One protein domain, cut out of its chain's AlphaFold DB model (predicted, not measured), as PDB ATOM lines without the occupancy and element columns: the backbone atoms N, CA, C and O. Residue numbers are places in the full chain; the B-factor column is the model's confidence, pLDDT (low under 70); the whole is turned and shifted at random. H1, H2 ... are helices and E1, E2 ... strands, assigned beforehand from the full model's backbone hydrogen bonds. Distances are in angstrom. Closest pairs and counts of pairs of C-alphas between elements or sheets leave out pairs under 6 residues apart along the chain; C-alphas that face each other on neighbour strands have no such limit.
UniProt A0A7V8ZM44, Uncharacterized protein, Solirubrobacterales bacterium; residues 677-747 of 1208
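AT A GLANCE: This is residues 677 to 747 of the 1208 residues of an uncharacterized protein of Solirubrobacterales bacterium (UniProt A0A7V8ZM44). A short two-strand ribbon, E1 beside E2, lies near the middle, and four helices are spread round it: H1 beside E2, H2 near both strands, H3 in the arch of residues 709 to 727 that joins E1 to E2, and the long H4 running off from the last residue of E2. The long axis runs from the loop around Ser 693 at one end to the far end of H4 at the other. The printed part has 71 residues, in the order H1, H2, E1, H3, E2, H4, and the class is mostly helix; the strands are antiparallel, in the order E1, E2. It is compact, with a radius of gyration of the C-alphas of 12.2 A, and the C-alphas span 39 by 27 by 18 A.

IN THESE COORDINATES: H1 is residues 677 to 685, 11.9 A from first to last C-alpha, and begins at C-alpha 677 (56.169, 130.664, 81.013). H2 is residues 698 to 703, 8.6 A long. E1 is residues 706 to 708, 6.6 A long, with C-alpha 706 at (60.349, 113.883, 87.660). H3 is residues 716 to 721, 8.6 A long. E2 is residues 728 to 731, 10.4 A long. H4 is residues 732 to 746, 20.3 A long, and ends at C-alpha 746 (68.901, 131.986, 74.813).

HOW THE PARTS SIT: E1 and E2 are antiparallel neighbours at 144 degrees between their directions; N 707 and O 730 are 2.8 A apart and N 730 and O 707 2.9 A, both within hydrogen-bond range. Residues 687 to 688 make a short antiparallel pairing with residues 728 to 729 of E2. The closest C-alphas of H1 and E2 are those of Tyr 685 and Val 730, 5.9 A apart. H1 and H4 only just touch, with 3 pairs of C-alphas within 8 A, the closest being the C-alphas of Arg 678 and Ile 738 at 6.9 A; H4 touches H1 with residues 734 to 738 alone. Their lines stand at a shallow tilt of 5 degrees, opposite ways. The closest C-alphas of H2 and E2 are those of Leu 701 and Tyr 729, 7.6 A apart. H2 and H3 touch no helix. H1, H2, H3 and H4 have every O i to N i+4 pair within hydrogen-bond range.

THE WHOLE: The two C-alphas farthest apart are those of Ser 693 and Trp 747, at 40.8 A. The printed part has no cut. The link from H1 to H2, 12 residues, is long; those from H2 to E1 and from E2 to H4 are tight. The mean pLDDT of the printed part is 82.4, and residues 692 to 694 are under 70.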
ATOM      1  N   PHE A 677      56.322 131.977  81.641       76.44
ATOM      2  CA  PHE A 677      56.169 130.664  81.013       76.44
ATOM      3  C   PHE A 677      56.550 129.536  81.978       76.44
ATOM      4  O   PHE A 677      55.829 128.554  82.112       76.44
ATOM      5  N   ARG A 678      57.664 129.688  82.706       78.19
ATOM      6  CA  ARG A 678      58.079 128.713  83.723       78.19
ATOM      7  C   ARG A 678      57.123 128.672  84.902       78.19
ATOM      8  O   ARG A 678      56.824 127.586  85.374       78.19
ATOM      9  N   GLU A 679      56.678 129.826  85.389       80.69
ATOM     10  CA  GLU A 679      55.694 129.916  86.465       80.69
ATOM     11  C   GLU A 679      54.429 129.159  86.094       80.69
ATOM     12  O   GLU A 679      53.968 128.354  86.891       80.69
ATOM     13  N   ASP A 680      53.917 129.358  84.882       78.81
ATOM     14  CA  ASP A 680      52.725 128.670  84.402       78.81
ATOM     15  C   ASP A 680      52.946 127.151  84.329       78.81
ATOM     16  O   ASP A 680      52.154 126.373  84.863       78.81
ATOM     17  N   LEU A 681      54.086 126.706  83.790       82.19
ATOM     18  CA  LEU A 681      54.414 125.280  83.750       82.19
ATOM     19  C   LEU A 681      54.595 124.669  85.149       82.19
ATOM     20  O   LEU A 681      54.114 123.573  85.414       82.19
ATOM     21  N   VAL A 682      55.265 125.359  86.071       84.50
ATOM     22  CA  VAL A 682      55.456 124.867  87.442       84.50
ATOM     23  C   VAL A 682      54.127 124.868  88.190       84.50
ATOM     24  O   VAL A 682      53.786 123.880  88.833       84.50
ATOM     25  N   LYS A 683      53.342 125.938  88.088       83.62
ATOM     26  CA  LYS A 683      52.048 126.063  88.760       83.62
ATOM     27  C   LYS A 683      51.081 124.959  88.349       83.62
ATOM     28  O   LYS A 683      50.373 124.441  89.206       83.62
ATOM     29  N   ASN A 684      51.067 124.612  87.064       82.75
ATOM     30  CA  ASN A 684      50.104 123.660  86.520       82.75
ATOM     31  C   ASN A 684      50.616 122.209  86.532       82.75
ATOM     32  O   ASN A 684      49.799 121.296  86.593       82.75
ATOM     33  N   TYR A 685      51.938 121.979  86.502       88.06
ATOM     34  CA  TYR A 685      52.505 120.631  86.312       88.06
ATOM     35  C   TYR A 685      53.500 120.174  87.375       88.06
ATOM     36  O   TYR A 685      53.995 119.049  87.284       88.06
ATOM     37  N   SER A 686      53.848 121.005  88.359       89.75
ATOM     38  CA  SER A 686      54.796 120.579  89.390       89.75
ATOM     39  C   SER A 686      54.128 119.892  90.577       89.75
ATOM     40  O   SER A 686      53.014 120.213  90.983       89.75
ATOM     41  N   VAL A 687      54.869 118.970  91.182       88.38
ATOM     42  CA  VAL A 687      54.573 118.379  92.483       88.38
ATOM     43  C   VAL A 687      55.548 118.975  93.494       88.38
ATOM     44  O   VAL A 687      56.763 118.931  93.291       88.38
ATOM     45  N   SER A 688      55.028 119.552  94.577       87.81
ATOM     46  CA  SER A 688      55.852 120.056  95.683       87.81
ATOM     47  C   SER A 688      56.160 118.938  96.672       87.81
ATOM     48  O   SER A 688      55.241 118.262  97.137       87.81
ATOM     49  N   SER A 689      57.429 118.775  97.056       82.31
ATOM     50  CA  SER A 689      57.806 117.861  98.145       82.31
ATOM     51  C   SER A 689      57.356 118.338  99.529       82.31
ATOM     52  O   SER A 689      57.348 117.545 100.467       82.31
ATOM     53  N   GLY A 690      56.985 119.618  99.655       74.06
ATOM     54  CA  GLY A 690      56.553 120.234 100.910       74.06
ATOM     55  C   GLY A 690      55.104 119.949 101.286       74.06
ATOM     56  O   GLY A 690      54.672 120.317 102.378       74.06
ATOM     57  N   ASN A 691      54.332 119.298 100.407       74.31
ATOM     58  CA  ASN A 691      52.970 118.899 100.733       74.31
ATOM     59  C   ASN A 691      53.006 117.708 101.716       74.31
ATOM     60  O   ASN A 691      53.463 116.628 101.329       74.31
ATOM     61  N   PRO A 692      52.533 117.853 102.973       68.06
ATOM     62  CA  PRO A 692      52.653 116.810 103.994       68.06
ATOM     63  C   PRO A 692      51.987 115.486 103.609       68.06
ATOM     64  O   PRO A 692      52.406 114.437 104.095       68.06
ATOM     65  N   SER A 693      50.978 115.529 102.732       62.56
ATOM     66  CA  SER A 693      50.274 114.352 102.217       62.56
ATOM     67  C   SER A 693      51.049 113.587 101.135       62.56
ATOM     68  O   SER A 693      50.686 112.462 100.809       62.56
ATOM     69  N   LEU A 694      52.140 114.151 100.605       65.50
ATOM     70  CA  LEU A 694      52.944 113.599  99.510       65.50
ATOM     71  C   LEU A 694      54.436 113.591  99.874       65.50
ATOM     72  O   LEU A 694      55.282 114.059  99.111       65.50
ATOM     73  N   LYS A 695      54.791 113.015 101.033       73.38
ATOM     74  CA  LYS A 695      56.193 112.728 101.395       73.38
ATOM     75  C   LYS A 695      56.766 111.603 100.525       73.38
ATOM     76  O   LYS A 695      57.000 110.488 100.985       73.38
ATOM     77  N   ILE A 696      56.985 111.893  99.249       78.56
ATOM     78  CA  ILE A 696      57.635 110.984  98.310       78.56
ATOM     79  C   ILE A 696      59.153 111.198  98.435       78.56
ATOM     80  O   ILE A 696      59.620 112.324  98.249       78.56
ATOM     81  N   PRO A 697      59.953 110.156  98.728       85.69
ATOM     82  CA  PRO A 697      61.409 110.276  98.756       85.69
ATOM     83  C   PRO A 697      61.953 110.792  97.414       85.69
ATOM     84  O   PRO A 697      61.515 110.334  96.360       85.69
ATOM     85  N   GLU A 698      62.960 111.673  97.428       81.81
ATOM     86  CA  GLU A 698      63.560 112.257  96.208       81.81
ATOM     87  C   GLU A 698      63.988 111.180  95.193       81.81
ATOM     88  O   GLU A 698      63.735 111.307  93.997       81.81
ATOM     89  N   LYS A 699      64.515 110.042  95.671       84.12
ATOM     90  CA  LYS A 699      64.846 108.879  94.827       84.12
ATOM     91  C   LYS A 699      63.639 108.329  94.054       84.12
ATOM     92  O   LYS A 699      63.791 107.917  92.907       84.12
ATOM     93  N   ALA A 700      62.450 108.315  94.655       84.62
ATOM     94  CA  ALA A 700      61.228 107.847  94.002       84.62
ATOM     95  C   ALA A 700      60.697 108.869  92.984       84.62
ATOM     96  O   ALA A 700      60.206 108.464  91.933       84.62
ATOM     97  N   LEU A 701      60.857 110.171  93.243       84.06
ATOM     98  CA  LEU A 701      60.525 111.230  92.281       84.06
ATOM     99  C   LEU A 701      61.421 111.142  91.036       84.06
ATOM    100  O   LEU A 701      60.916 111.131  89.915       84.06
ATOM    101  N   VAL A 702      62.734 110.964  91.225       80.44
ATOM    102  CA  VAL A 702      63.690 110.787  90.117       80.44
ATOM    103  C   VAL A 702      63.415 109.494  89.342       80.44
ATOM    104  O   VAL A 702      63.418 109.514  88.112       80.44
ATOM    105  N   LYS A 703      63.110 108.382  90.030       88.00
ATOM    106  CA  LYS A 703      62.751 107.109  89.375       88.00
ATOM    107  C   LYS A 703      61.468 107.219  88.540       88.00
ATOM    108  O   LYS A 703      61.341 106.528  87.539       88.00
ATOM    109  N   ARG A 704      60.550 108.118  88.909       86.19
ATOM    110  CA  ARG A 704      59.329 108.441  88.146       86.19
ATOM    111  C   ARG A 704      59.563 109.439  87.005       86.19
ATOM    112  O   ARG A 704      58.609 109.933  86.420       86.19
ATOM    113  N   GLY A 705      60.820 109.765  86.702       90.94
ATOM    114  CA  GLY A 705      61.153 110.717  85.649       90.94
ATOM    115  C   GLY A 705      60.769 112.156  85.987       90.94
ATOM    116  O   GLY A 705      60.665 112.973  85.077       90.94
ATOM    117  N   LEU A 706      60.562 112.498  87.261       92.19
ATOM    118  CA  LEU A 706      60.349 113.883  87.660       92.19
ATOM    119  C   LEU A 706      61.702 114.586  87.829       92.19
ATOM    120  O   LEU A 706      62.630 114.069  88.457       92.19
ATOM    121  N   LYS A 707      61.819 115.781  87.256       94.50
ATOM    122  CA  LYS A 707      63.002 116.636  87.319       94.50
ATOM    123  C   LYS A 707      62.786 117.731  88.350       94.50
ATOM    124  O   LYS A 707      61.767 118.417  88.341       94.50
ATOM    125  N   LYS A 708      63.760 117.879  89.245       94.12
ATOM    126  CA  LYS A 708      63.782 118.928  90.262       94.12
ATOM    127  C   LYS A 708      63.938 120.286  89.584       94.12
ATOM    128  O   LYS A 708      64.890 120.487  88.832       94.12
ATOM    129  N   VAL A 709      63.019 121.201  89.855       90.94
ATOM    130  CA  VAL A 709      63.093 122.583  89.382       90.94
ATOM    131  C   VAL A 709      64.050 123.345  90.289       90.94
ATOM    132  O   VAL A 709      63.882 123.354  91.508       90.94
ATOM    133  N   ASP A 710      65.058 123.977  89.693       87.94
ATOM    134  CA  ASP A 710      65.992 124.840  90.412       87.94
ATOM    135  C   ASP A 710      65.222 126.001  91.078       87.94
ATOM    136  O   ASP A 710      64.529 126.747  90.372       87.94
ATOM    137  N   PRO A 711      65.321 126.183  92.412       84.44
ATOM    138  CA  PRO A 711      64.647 127.264  93.117       84.44
ATOM    139  C   PRO A 711      64.928 128.647  92.525       84.44
ATOM    140  O   PRO A 711      64.026 129.481  92.495       84.44
ATOM    141  N   ASP A 712      66.126 128.894  91.987       80.88
ATOM    142  CA  ASP A 712      66.481 130.177  91.367       80.88
ATOM    143  C   ASP A 712      65.694 130.467  90.079       80.88
ATOM    144  O   ASP A 712      65.627 131.615  89.623       80.88
ATOM    145  N   MET A 713      65.082 129.440  89.485       75.00
ATOM    146  CA  MET A 713      64.205 129.569  88.325       75.00
ATOM    147  C   MET A 713      62.753 129.875  88.698       75.00
ATOM    148  O   MET A 713      61.973 130.190  87.795       75.00
ATOM    149  N   LEU A 714      62.397 129.800  89.984       79.31
ATOM    150  CA  LEU A 714      61.038 129.980  90.477       79.31
ATOM    151  C   LEU A 714      60.732 131.442  90.855       79.31
ATOM    152  O   LEU A 714      61.593 132.151  91.399       79.31
ATOM    153  N   PRO A 715      59.485 131.902  90.632       74.00
ATOM    154  CA  PRO A 715      58.999 133.164  91.182       74.00
ATOM    155  C   PRO A 715      59.172 133.222  92.704       74.00
ATOM    156  O   PRO A 715      59.281 132.198  93.379       74.00
ATOM    157  N   GLU A 716      59.210 134.430  93.265       77.50
ATOM    158  CA  GLU A 716      59.430 134.594  94.710       77.50
ATOM    159  C   GLU A 716      58.301 133.991  95.546       77.50
ATOM    160  O   GLU A 716      58.582 133.345  96.550       77.50
ATOM    161  N   SER A 717      57.060 134.085  95.065       77.75
ATOM    162  CA  SER A 717      55.899 133.409  95.648       77.75
ATOM    163  C   SER A 717      56.124 131.901  95.805       77.75
ATOM    164  O   SER A 717      55.938 131.362  96.891       77.75
ATOM    165  N   PHE A 718      56.612 131.222  94.764       80.56
ATOM    166  CA  PHE A 718      56.910 129.788  94.808       80.56
ATOM    167  C   PHE A 718      58.111 129.472  95.700       80.56
ATOM    168  O   PHE A 718      58.063 128.516  96.468       80.56
ATOM    169  N   ARG A 719      59.172 130.291  95.666       85.94
ATOM    170  CA  ARG A 719      60.323 130.121  96.568       85.94
ATOM    171  C   ARG A 719      59.929 130.250  98.039       85.94
ATOM    172  O   ARG A 719      60.427 129.487  98.852       85.94
ATOM    173  N   GLN A 720      59.023 131.168  98.378       86.56
ATOM    174  CA  GLN A 720      58.507 131.334  99.742       86.56
ATOM    175  C   GLN A 720      57.630 130.155 100.198       86.56
ATOM    176  O   GLN A 720      57.517 129.907 101.398       86.56
ATOM    177  N   MET A 721      57.028 129.414  99.260       81.81
ATOM    178  CA  MET A 721      56.288 128.183  99.565       81.81
ATOM    179  C   MET A 721      57.209 126.997  99.878       81.81
ATOM    180  O   MET A 721      56.755 126.047 100.516       81.81
ATOM    181  N   LEU A 722      58.481 127.036  99.464       86.81
ATOM    182  CA  LEU A 722      59.466 126.004  99.794       86.81
ATOM    183  C   LEU A 722      59.958 126.206 101.234       86.81
ATOM    184  O   LEU A 722      60.628 127.196 101.532       86.81
ATOM    185  N   LYS A 723      59.638 125.280 102.148       84.81
ATOM    186  CA  LYS A 723      60.133 125.321 103.531       84.81
ATOM    187  C   LYS A 723      61.320 124.368 103.683       84.81
ATOM    188  O   LYS A 723      61.196 123.158 103.544       84.81
ATOM    189  N   GLY A 724      62.497 124.900 104.012       85.69
ATOM    190  CA  GLY A 724      63.698 124.080 104.216       85.69
ATOM    191  C   GLY A 724      64.209 123.447 102.916       85.69
ATOM    192  O   GLY A 724      64.559 124.167 101.989       85.69
ATOM    193  N   ASN A 725      64.263 122.111 102.859       83.75
ATOM    194  CA  ASN A 725      64.776 121.347 101.709       83.75
ATOM    195  C   ASN A 725      63.703 121.019 100.655       83.75
ATOM    196  O   ASN A 725      63.925 120.155  99.800       83.75
ATOM    197  N   ASP A 726      62.545 121.674 100.719       89.50
ATOM    198  CA  ASP A 726      61.484 121.453  99.749       89.50
ATOM    199  C   ASP A 726      61.906 121.871  98.337       89.50
ATOM    200  O   ASP A 726      62.633 122.846  98.134       89.50
ATOM    201  N   ALA A 727      61.404 121.148  97.341       92.25
ATOM    202  CA  ALA A 727      61.559 121.497  95.941       92.25
ATOM    203  C   ALA A 727      60.292 121.174  95.148       92.25
ATOM    204  O   ALA A 727      59.510 120.287  95.502       92.25
ATOM    205  N   PHE A 728      60.126 121.885  94.038       93.00
ATOM    206  CA  PHE A 728      59.152 121.529  93.018       93.00
ATOM    207  C   PHE A 728      59.779 120.540  92.041       93.00
ATOM    208  O   PHE A 728      60.938 120.685  91.654       93.00
ATOM    209  N   TYR A 729      59.006 119.544  91.629       93.75
ATOM    210  CA  TYR A 729      59.405 118.550  90.643       93.75
ATOM    211  C   TYR A 729      58.407 118.565  89.494       93.75
ATOM    212  O   TYR A 729      57.210 118.498  89.737       93.75
ATOM    213  N   VAL A 730      58.879 118.640  88.255       93.25
ATOM    214  CA  VAL A 730      58.029 118.588  87.053       93.25
ATOM    215  C   VAL A 730      58.295 117.301  86.272       93.25
ATOM    216  O   VAL A 730      59.420 116.795  86.317       93.25
ATOM    217  N   PRO A 731      57.316 116.751  85.538       94.00
ATOM    218  CA  PRO A 731      57.557 115.637  84.627       94.00
ATOM    219  C   PRO A 731      58.675 115.946  83.629       94.00
ATOM    220  O   PRO A 731      58.754 117.062  83.118       94.00
ATOM    221  N   LYS A 732      59.528 114.959  83.322       90.69
ATOM    222  CA  LYS A 732      60.599 115.101  82.324       90.69
ATOM    223  C   LYS A 732      60.115 115.693  80.987       90.69
ATOM    224  O   LYS A 732      60.778 116.611  80.525       90.69
ATOM    225  N   PRO A 733      58.968 115.288  80.411       81.00
ATOM    226  CA  PRO A 733      58.419 115.935  79.217       81.00
ATOM    227  C   PRO A 733      58.270 117.461  79.336       81.00
ATOM    228  O   PRO A 733      58.653 118.208  78.439       81.00
ATOM    229  N   ILE A 734      57.771 117.935  80.482       84.94
ATOM    230  CA  ILE A 734      57.610 119.365  80.776       84.94
ATOM    231  C   ILE A 734      58.970 120.027  81.009       84.94
ATOM    232  O   ILE A 734      59.198 121.147  80.556       84.94
ATOM    233  N   TRP A 735      59.897 119.334  81.676       89.12
ATOM    234  CA  TRP A 735      61.272 119.806  81.839       89.12
ATOM    235  C   TRP A 735      61.980 119.998  80.496       89.12
ATOM    236  O   TRP A 735      62.592 121.039  80.278       89.12
ATOM    237  N   ASP A 736      61.838 119.048  79.573       83.75
ATOM    238  CA  ASP A 736      62.449 119.109  78.247       83.75
ATOM    239  C   ASP A 736      61.858 120.283  77.429       83.75
ATOM    240  O   ASP A 736      62.585 120.974  76.714       83.75
ATOM    241  N   ILE A 737      60.562 120.598  77.593       74.81
ATOM    242  CA  ILE A 737      59.940 121.818  77.037       74.81
ATOM    243  C   ILE A 737      60.543 123.082  77.668       74.81
ATOM    244  O   ILE A 737      60.861 124.033  76.949       74.81
ATOM    245  N   ILE A 738      60.729 123.107  78.994       79.69
ATOM    246  CA  ILE A 738      61.380 124.224  79.696       79.69
ATOM    247  C   ILE A 738      62.808 124.420  79.176       79.69
ATOM    248  O   ILE A 738      63.194 125.555  78.895       79.69
ATOM    249  N   GLU A 739      63.590 123.350  79.015       84.06
ATOM    250  CA  GLU A 739      64.959 123.406  78.490       84.06
ATOM    251  C   GLU A 739      65.000 123.891  77.042       84.06
ATOM    252  O   GLU A 739      65.760 124.811  76.742       84.06
ATOM    253  N   LYS A 740      64.132 123.382  76.164       78.19
ATOM    254  CA  LYS A 740      64.051 123.847  74.769       78.19
ATOM    255  C   LYS A 740      63.620 125.296  74.665       78.19
ATOM    256  O   LYS A 740      64.217 126.071  73.922       78.19
ATOM    257  N   PHE A 741      62.618 125.700  75.440       75.25
ATOM    258  CA  PHE A 741      62.216 127.097  75.497       75.25
ATOM    259  C   PHE A 741      63.367 127.975  75.996       75.25
ATOM    260  O   PHE A 741      63.614 129.052  75.449       75.25
ATOM    261  N   ASN A 742      64.109 127.519  77.010       74.56
ATOM    262  CA  ASN A 742      65.286 128.215  77.516       74.56
ATOM    263  C   ASN A 742      66.374 128.337  76.455       74.56
ATOM    264  O   ASN A 742      66.933 129.430  76.330       74.56
ATOM    265  N   ASP A 743      66.627 127.277  75.691       79.12
ATOM    266  CA  ASP A 743      67.591 127.263  74.599       79.12
ATOM    267  C   ASP A 743      67.189 128.247  73.491       79.12
ATOM    268  O   ASP A 743      67.922 129.206  73.239       79.12
ATOM    269  N   ILE A 744      65.967 128.143  72.952       70.88
ATOM    270  CA  ILE A 744      65.443 129.038  71.901       70.88
ATOM    271  C   ILE A 744      65.483 130.498  72.347       70.88
ATOM    272  O   ILE A 744      65.914 131.392  71.621       70.88
ATOM    273  N   THR A 745      65.062 130.778  73.578       71.25
ATOM    274  CA  THR A 745      65.110 132.146  74.102       71.25
ATOM    275  C   THR A 745      66.536 132.588  74.452       71.25
ATOM    276  O   THR A 745      66.786 133.783  74.641       71.25
ATOM    277  N   SER A 746      67.492 131.662  74.571       71.94
ATOM    278  CA  SER A 746      68.901 131.986  74.813       71.94
ATOM    279  C   SER A 746      69.623 132.366  73.533       71.94
ATOM    280  O   SER A 746      70.646 133.054  73.621       71.94
ATOM    281  N   TRP A 747      69.046 132.016  72.375       74.06
ATOM    282  CA  TRP A 747      69.588 132.351  71.071       74.06
ATOM    283  C   TRP A 747      69.964 133.827  71.003       74.06
ATOM    284  O   TRP A 747      69.225 134.749  71.368       74.06
TER     285      TRP A 747